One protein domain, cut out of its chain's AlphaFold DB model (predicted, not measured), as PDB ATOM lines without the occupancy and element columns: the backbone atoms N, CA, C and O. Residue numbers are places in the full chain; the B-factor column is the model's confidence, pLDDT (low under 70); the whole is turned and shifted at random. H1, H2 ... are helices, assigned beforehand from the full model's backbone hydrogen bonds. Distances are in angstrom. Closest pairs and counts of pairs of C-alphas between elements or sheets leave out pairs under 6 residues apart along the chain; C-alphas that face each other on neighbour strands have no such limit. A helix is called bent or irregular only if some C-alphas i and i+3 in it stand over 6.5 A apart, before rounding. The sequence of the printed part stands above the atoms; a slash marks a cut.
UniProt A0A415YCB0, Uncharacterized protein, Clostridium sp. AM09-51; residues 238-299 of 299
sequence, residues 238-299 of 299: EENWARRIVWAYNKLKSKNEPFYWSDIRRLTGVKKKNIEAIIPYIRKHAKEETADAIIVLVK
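Overview. This is residues 238 to 299 of the 299 residues of an uncharacterized protein of Clostridium sp. AM09-51 (UniProt A0A415YCB0). The longest helix, H1, lies crosswise over a helical hairpin of H3 and H4, mostly on H3, and the short helix H2 packs crosswise on H1 as well. Residues 253 to 258, of which 253 is the last residue of H1, stick out as a turn that folds back toward H2. The printed part has 62 residues with four named helices, in the order H1, H2, H3, H4, and no named strand; the class is all helix, and the packing is mostly crossed. The whole is compact, with a radius of gyration of the C-alphas of 10.3 A and spans of 28 by 23 by 18 A.

Arrangement. H1, residues 238 to 253, is the hub. It touches H3, residues 272 to 285, about perpendicular at 81 degrees; their closest C-alphas, of Ala 242 and Ile 282, are 4.9 A apart. With residues 245 to 249 alone H1 touches H2, residues 261 to 267, about perpendicular at 78 degrees; the closest C-alphas, of Ala 248 and Ile 264, are 5.7 A apart. With residues 246 to 249 alone it only just touches H4, residues 288 to 298, with 3 pairs of C-alphas within 8 A, the closest those of Tyr 249 and Ile 294 at 7.2 A. H3 and H4 form a hairpin at a shallow tilt of 7 degrees, opposite ways, closest at the C-alphas of Arg 283 and Ala 291, 5.5 A. Every O i to N i+4 pair is within hydrogen-bond range in H1, H2 and H4; in H3 3 of 10 are, beside 7 of 11 O i to N i+3 pairs.

Along the chain. H1 is 22.4 A long, from C-alpha 238 at (82.696, 201.469, 121.816). H2 measures 10.1 A and H3 19.2 A; H3 is irregular, with C-alphas 273 and 276 7.3 A apart. H4, 15.2 A, ends at C-alpha 298 at (90.595, 189.424, 119.780).

Size, cuts and confidence. The C-alphas farthest apart, of Asn 256 and Ala 277, are 28.6 A apart. The printed part has no cut and no long link, and no printed residue is under 70 in pLDDT.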
ATOM      1  N   GLU A 238      82.091 202.385 122.779       91.44
ATOM      2  CA  GLU A 238      82.696 201.469 121.816       91.44
ATOM      3  C   GLU A 238      83.981 202.058 121.230       91.44
ATOM      4  O   GLU A 238      85.007 201.377 121.173       91.44
ATOM      5  N   GLU A 239      83.951 203.344 120.877       91.94
ATOM      6  CA  GLU A 239      85.117 204.057 120.366       91.94
ATOM      7  C   GLU A 239      86.216 204.191 121.431       91.94
ATOM      8  O   GLU A 239      87.385 203.890 121.165       91.94
ATOM      9  N   ASN A 240      85.840 204.518 122.673       92.56
ATOM     10  CA  ASN A 240      86.775 204.517 123.795       92.56
ATOM     11  C   ASN A 240      87.445 203.144 123.986       92.56
ATOM     12  O   ASN A 240      88.654 203.047 124.216       92.56
ATOM     13  N   TRP A 241      86.665 202.061 123.922       93.06
ATOM     14  CA  TRP A 241      87.189 200.709 124.092       93.06
ATOM     15  C   TRP A 241      88.128 200.306 122.954       93.06
ATOM     16  O   TRP A 241      89.170 199.717 123.245       93.06
ATOM     17  N   ALA A 242      87.828 200.676 121.703       91.44
ATOM     18  CA  ALA A 242      88.747 200.491 120.576       91.44
ATOM     19  C   ALA A 242      90.091 201.159 120.855       91.44
ATOM     20  O   ALA A 242      91.135 200.508 120.799       91.44
ATOM     21  N   ARG A 243      90.068 202.436 121.241       92.44
ATOM     22  CA  ARG A 243      91.273 203.216 121.535       92.44
ATOM     23  C   ARG A 243      92.111 202.598 122.655       92.44
ATOM     24  O   ARG A 243      93.335 202.519 122.552       92.44
ATOM     25  N   ARG A 244      91.461 202.079 123.702       92.19
ATOM     26  CA  ARG A 244      92.133 201.345 124.787       92.19
ATOM     27  C   ARG A 244      92.789 200.058 124.295       92.19
ATOM     28  O   ARG A 244      93.918 199.786 124.694       92.19
ATOM     29  N   ILE A 245      92.109 199.279 123.453       91.75
ATOM     30  CA  ILE A 245      92.651 198.034 122.883       91.75
ATOM     31  C   ILE A 245      93.874 198.329 122.016       91.75
ATOM     32  O   ILE A 245      94.904 197.683 122.199       91.75
ATOM     33  N   VAL A 246      93.797 199.335 121.142       91.75
ATOM     34  CA  VAL A 246      94.927 199.757 120.301       91.75
ATOM     35  C   VAL A 246      96.121 200.179 121.160       91.75
ATOM     36  O   VAL A 246      97.246 199.742 120.919       91.75
ATOM     37  N   TRP A 247      95.884 200.967 122.213       93.50
ATOM     38  CA  TRP A 247      96.929 201.347 123.166       93.50
ATOM     39  C   TRP A 247      97.571 200.134 123.851       93.50
ATOM     40  O   TRP A 247      98.797 200.029 123.892       93.50
ATOM     41  N   ALA A 248      96.766 199.201 124.364       91.81
ATOM     42  CA  ALA A 248      97.281 198.020 125.052       91.81
ATOM     43  C   ALA A 248      98.065 197.106 124.107       91.81
ATOM     44  O   ALA A 248      99.124 196.616 124.489       91.81
ATOM     45  N   TYR A 249      97.588 196.930 122.873       91.38
ATOM     46  CA  TYR A 249      98.295 196.176 121.846       91.38
ATOM     47  C   TYR A 249      99.669 196.787 121.553       91.38
ATOM     48  O   TYR A 249     100.674 196.087 121.626       91.38
ATOM     49  N   ASN A 250      99.743 198.100 121.310       90.44
ATOM     50  CA  ASN A 250     101.012 198.782 121.038       90.44
ATOM     51  C   ASN A 250     101.978 198.702 122.230       90.44
ATOM     52  O   ASN A 250     103.169 198.462 122.043       90.44
ATOM     53  N   LYS A 251     101.459 198.842 123.458       90.56
ATOM     54  CA  LYS A 251     102.239 198.744 124.700       90.56
ATOM     55  C   LYS A 251     102.777 197.333 124.967       90.56
ATOM     56  O   LYS A 251     103.825 197.193 125.590       90.56
ATOM     57  N   LEU A 252     102.060 196.291 124.548       90.88
ATOM     58  CA  LEU A 252     102.524 194.905 124.653       90.88
ATOM     59  C   LEU A 252     103.500 194.568 123.521       90.88
ATOM     60  O   LEU A 252     104.560 194.006 123.777       90.88
ATOM     61  N   LYS A 253     103.207 195.008 122.294       89.31
ATOM     62  CA  LYS A 253     104.084 194.834 121.131       89.31
ATOM     63  C   LYS A 253     105.456 195.477 121.339       89.31
ATOM     64  O   LYS A 253     106.458 194.881 120.964       89.31
ATOM     65  N   SER A 254     105.531 196.637 121.996       88.44
ATOM     66  CA  SER A 254     106.811 197.292 122.304       88.44
ATOM     67  C   SER A 254     107.697 196.516 123.285       88.44
ATOM     68  O   SER A 254     108.884 196.808 123.371       88.44
ATOM     69  N   LYS A 255     107.148 195.554 124.040       88.06
ATOM     70  CA  LYS A 255     107.924 194.704 124.959       88.06
ATOM     71  C   LYS A 255     108.573 193.502 124.270       88.06
ATOM     72  O   LYS A 255     109.414 192.857 124.878       88.06
ATOM     73  N   ASN A 256     108.204 193.225 123.017       81.12
ATOM     74  CA  ASN A 256     108.720 192.117 122.207       81.12
ATOM     75  C   ASN A 256     108.570 190.718 122.853       81.12
ATOM     76  O   ASN A 256     109.340 189.806 122.563       81.12
ATOM     77  N   GLU A 257     107.567 190.549 123.717       86.19
ATOM     78  CA  GLU A 257     107.187 189.282 124.355       86.19
ATOM     79  C   GLU A 257     105.898 188.737 123.714       86.19
ATOM     80  O   GLU A 257     105.063 189.529 123.264       86.19
ATOM     81  N   PRO A 258     105.681 187.411 123.678       86.44
ATOM     82  CA  PRO A 258     104.395 186.857 123.271       86.44
ATOM     83  C   PRO A 258     103.313 187.253 124.284       86.44
ATOM     84  O   PRO A 258     103.471 187.059 125.489       86.44
ATOM     85  N   PHE A 259     102.195 187.790 123.800       89.81
ATOM     86  CA  PHE A 259     101.058 188.190 124.630       89.81
ATOM     87  C   PHE A 259      99.744 187.697 124.032       89.81
ATOM     88  O   PHE A 259      99.628 187.491 122.823       89.81
ATOM     89  N   TYR A 260      98.733 187.544 124.886       89.31
ATOM     90  CA  TYR A 260      97.436 186.993 124.501       89.31
ATOM     91  C   TYR A 260      96.301 187.983 124.776       89.31
ATOM     92  O   TYR A 260      96.470 189.015 125.431       89.31
ATOM     93  N   TRP A 261      95.090 187.647 124.325       86.88
ATOM     94  CA  TRP A 261      93.884 188.430 124.616       86.88
ATOM     95  C   TRP A 261      93.684 188.699 126.120       86.88
ATOM     96  O   TRP A 261      93.247 189.786 126.507       86.88
ATOM     97  N   SER A 262      94.036 187.746 126.988       88.44
ATOM     98  CA  SER A 262      93.968 187.916 128.445       88.44
ATOM     99  C   SER A 262      94.801 189.098 128.945       88.44
ATOM    100  O   SER A 262      94.364 189.800 129.858       88.44
ATOM    101  N   ASP A 263      95.955 189.367 128.328       89.88
ATOM    102  CA  ASP A 263      96.817 190.492 128.691       89.88
ATOM    103  C   ASP A 263      96.211 191.828 128.268       89.88
ATOM    104  O   ASP A 263      96.179 192.775 129.059       89.88
ATOM    105  N   ILE A 264      95.623 191.886 127.070       90.06
ATOM    106  CA  ILE A 264      94.886 193.067 126.594       90.06
ATOM    107  C   ILE A 264      93.677 193.348 127.492       90.06
ATOM    108  O   ILE A 264      93.457 194.494 127.893       90.06
ATOM    109  N   ARG A 265      92.914 192.314 127.865       90.06
ATOM    110  CA  ARG A 265      91.772 192.424 128.789       90.06
ATOM    111  C   ARG A 265      92.187 192.818 130.212       90.06
ATOM    112  O   ARG A 265      91.392 193.394 130.951       90.06
ATOM    113  N   ARG A 266      93.407 192.489 130.636       90.00
ATOM    114  CA  ARG A 266      93.928 192.916 131.942       90.00
ATOM    115  C   ARG A 266      94.273 194.408 131.940       90.00
ATOM    116  O   ARG A 266      93.983 195.097 132.913       90.00
ATOM    117  N   LEU A 267      94.849 194.917 130.850       89.25
ATOM    118  CA  LEU A 267      95.232 196.330 130.713       89.25
ATOM    119  C   LEU A 267      94.032 197.247 130.425       89.25
ATOM    120  O   LEU A 267      93.868 198.322 131.010       89.25
ATOM    121  N   THR A 268      93.163 196.814 129.521       88.75
ATOM    122  CA  THR A 268      91.925 197.492 129.140       88.75
ATOM    123  C   THR A 268      90.811 196.736 129.833       88.75
ATOM    124  O   THR A 268      90.662 195.580 129.557       88.75
ATOM    125  N   GLY A 269      89.980 197.252 130.721       88.31
ATOM    126  CA  GLY A 269      88.927 196.426 131.355       88.31
ATOM    127  C   GLY A 269      87.796 195.936 130.419       88.31
ATOM    128  O   GLY A 269      86.660 195.809 130.873       88.31
ATOM    129  N   VAL A 270      88.041 195.748 129.117       89.50
ATOM    130  CA  VAL A 270      87.054 195.442 128.078       89.50
ATOM    131  C   VAL A 270      86.668 193.960 128.122       89.50
ATOM    132  O   VAL A 270      87.506 193.062 128.179       89.50
ATOM    133  N   LYS A 271      85.361 193.681 128.122       88.44
ATOM    134  CA  LYS A 271      84.813 192.316 128.184       88.44
ATOM    135  C   LYS A 271      84.674 191.723 126.778       88.44
ATOM    136  O   LYS A 271      84.302 192.445 125.859       88.44
ATOM    137  N   LYS A 272      84.863 190.398 126.642       85.81
ATOM    138  CA  LYS A 272      84.799 189.691 125.343       85.81
ATOM    139  C   LYS A 272      83.486 189.959 124.584       85.81
ATOM    140  O   LYS A 272      83.504 190.225 123.393       85.81
ATOM    141  N   LYS A 273      82.358 190.022 125.298       88.06
ATOM    142  CA  LYS A 273      81.030 190.306 124.724       88.06
ATOM    143  C   LYS A 273      80.901 191.640 123.967       88.06
ATOM    144  O   LYS A 273      79.970 191.791 123.193       88.06
ATOM    145  N   ASN A 274      81.786 192.609 124.213       88.19
ATOM    146  CA  ASN A 274      81.713 193.929 123.580       88.19
ATOM    147  C   ASN A 274      82.581 194.023 122.313       88.19
ATOM    148  O   ASN A 274      82.552 195.046 121.646       88.19
ATOM    149  N   ILE A 275      83.372 192.994 121.993       85.44
ATOM    150  CA  ILE A 275      84.359 193.030 120.904       85.44
ATOM    151  C   ILE A 275      83.714 193.319 119.554       85.44
ATOM    152  O   ILE A 275      84.220 194.162 118.822       85.44
ATOM    153  N   GLU A 276      82.602 192.655 119.238       85.75
ATOM    154  CA  GLU A 276      81.937 192.804 117.940       85.75
ATOM    155  C   GLU A 276      81.539 194.259 117.670       85.75
ATOM    156  O   GLU A 276      81.773 194.772 116.578       85.75
ATOM    157  N   ALA A 277      81.051 194.958 118.702       87.31
ATOM    158  CA  ALA A 277      80.688 196.371 118.630       87.31
ATOM    159  C   ALA A 277      81.902 197.309 118.479       87.31
ATOM    160  O   ALA A 277      81.759 198.437 118.013       87.31
ATOM    161  N   ILE A 278      83.100 196.860 118.865       89.69
ATOM    162  CA  ILE A 278      84.329 197.665 118.860       89.69
ATOM    163  C   ILE A 278      85.060 197.580 117.512       89.69
ATOM    164  O   ILE A 278      85.694 198.556 117.113       89.69
ATOM    165  N   ILE A 279      84.964 196.452 116.791       85.44
ATOM    166  CA  ILE A 279      85.692 196.193 115.529       85.44
ATOM    167  C   ILE A 279      85.642 197.372 114.533       85.44
ATOM    168  O   ILE A 279      86.711 197.742 114.037       85.44
ATOM    169  N   PRO A 280      84.482 198.012 114.261       87.25
ATOM    170  CA  PRO A 280      84.418 199.138 113.325       87.25
ATOM    171  C   PRO A 280      85.302 200.321 113.742       87.25
ATOM    172  O   PRO A 280      85.899 200.987 112.900       87.25
ATOM    173  N   TYR A 281      85.432 200.552 115.050       90.19
ATOM    174  CA  TYR A 281      86.187 201.670 115.611       90.19
ATOM    175  C   TYR A 281      87.691 201.388 115.712       90.19
ATOM    176  O   TYR A 281      88.476 202.331 115.741       90.19
ATOM    177  N   ILE A 282      88.136 200.125 115.716       87.44
ATOM    178  CA  ILE A 282      89.576 199.791 115.776       87.44
ATOM    179  C   ILE A 282      90.311 200.368 114.563       87.44
ATOM    180  O   ILE A 282      91.371 200.973 114.715       87.44
ATOM    181  N   ARG A 283      89.716 200.249 113.371       84.81
ATOM    182  CA  ARG A 283      90.283 200.779 112.120       84.81
ATOM    183  C   ARG A 283      90.371 202.305 112.086       84.81
ATOM    184  O   ARG A 283      91.200 202.845 111.368       84.81
ATOM    185  N   LYS A 284      89.563 203.004 112.890       86.06
ATOM    186  CA  LYS A 284      89.634 204.467 113.039       86.06
ATOM    187  C   LYS A 284      90.873 204.908 113.829       86.06
ATOM    188  O   LYS A 284      91.364 206.012 113.625       86.06
ATOM    189  N   HIS A 285      91.377 204.051 114.721       84.94
ATOM    190  CA  HIS A 285      92.425 204.392 115.692       84.94
ATOM    191  C   HIS A 285      93.768 203.685 115.449       84.94
ATOM    192  O   HIS A 285      94.742 203.986 116.138       84.94
ATOM    193  N   ALA A 286      93.854 202.764 114.485       85.62
ATOM    194  CA  ALA A 286      95.077 202.039 114.142       85.62
ATOM    195  C   ALA A 286      95.276 201.923 112.623       85.62
ATOM    196  O   ALA A 286      94.313 201.917 111.863       85.62
ATOM    197  N   LYS A 287      96.538 201.780 112.190       86.19
ATOM    198  CA  LYS A 287      96.879 201.437 110.796       86.19
ATOM    199  C   LYS A 287      96.266 200.085 110.426       86.19
ATOM    200  O   LYS A 287      96.188 199.218 111.293       86.19
ATOM    201  N   GLU A 288      95.916 199.892 109.157       84.06
ATOM    202  CA  GLU A 288      95.198 198.708 108.653       84.06
ATOM    203  C   GLU A 288      95.839 197.381 109.099       84.06
ATOM    204  O   GLU A 288      95.191 196.583 109.771       84.06
ATOM    205  N   GLU A 289      97.154 197.231 108.918       85.81
ATOM    206  CA  GLU A 289      97.920 196.054 109.364       85.81
ATOM    207  C   GLU A 289      97.824 195.795 110.879       85.81
ATOM    208  O   GLU A 289      97.759 194.658 111.343       85.81
ATOM    209  N   THR A 290      97.831 196.864 111.680       85.69
ATOM    210  CA  THR A 290      97.741 196.762 113.143       85.69
ATOM    211  C   THR A 290      96.310 196.467 113.578       85.69
ATOM    212  O   THR A 290      96.101 195.682 114.500       85.69
ATOM    213  N   ALA A 291      95.325 197.064 112.909       85.56
ATOM    214  CA  ALA A 291      93.916 196.817 113.163       85.56
ATOM    215  C   ALA A 291      93.550 195.359 112.866       85.56
ATOM    216  O   ALA A 291      92.916 194.718 113.702       85.56
ATOM    217  N   ASP A 292      93.999 194.808 111.738       87.38
ATOM    218  CA  ASP A 292      93.721 193.419 111.375       87.38
ATOM    219  C   ASP A 292      94.415 192.433 112.327       87.38
ATOM    220  O   ASP A 292      93.782 191.481 112.788       87.38
ATOM    221  N   ALA A 293      95.662 192.706 112.738       87.12
ATOM    222  CA  ALA A 293      96.349 191.908 113.757       87.12
ATOM    223  C   ALA A 293      95.609 191.910 115.108       87.12
ATOM    224  O   ALA A 293      95.507 190.875 115.769       87.12
ATOM    225  N   ILE A 294      95.054 193.058 115.513       87.19
ATOM    226  CA  ILE A 294      94.211 193.158 116.709       87.19
ATOM    227  C   ILE A 294      92.922 192.350 116.517       87.19
ATOM    228  O   ILE A 294      92.544 191.602 117.411       87.19
ATOM    229  N   ILE A 295      92.248 192.461 115.371       85.56
ATOM    230  CA  ILE A 295      90.989 191.746 115.112       85.56
ATOM    231  C   ILE A 295      91.196 190.226 115.172       85.56
ATOM    232  O   ILE A 295      90.363 189.536 115.760       85.56
ATOM    233  N   VAL A 296      92.302 189.710 114.628       86.75
ATOM    234  CA  VAL A 296      92.654 188.279 114.698       86.75
ATOM    235  C   VAL A 296      92.927 187.836 116.135       86.75
ATOM    236  O   VAL A 296      92.474 186.773 116.538       86.75
ATOM    237  N   LEU A 297      93.630 188.650 116.927       84.75
ATOM    238  CA  LEU A 297      93.962 188.323 118.318       84.75
ATOM    239  C   LEU A 297      92.738 188.321 119.249       84.75
ATOM    240  O   LEU A 297      92.742 187.680 120.299       84.75
ATOM    241  N   VAL A 298      91.727 189.117 118.905       79.12
ATOM    242  CA  VAL A 298      90.595 189.424 119.780       79.12
ATOM    243  C   VAL A 298      89.368 188.546 119.462       79.12
ATOM    244  O   VAL A 298      88.554 188.311 120.360       79.12
ATOM    245  N   LYS A 299      89.242 188.022 118.233       73.75
ATOM    246  CA  LYS A 299      88.231 187.010 117.865       73.75
ATOM    247  C   LYS A 299      88.538 185.662 118.533       73.75
ATOM    248  O   LYS A 299      87.697 185.193 119.349       73.75
TER     249      LYS A 299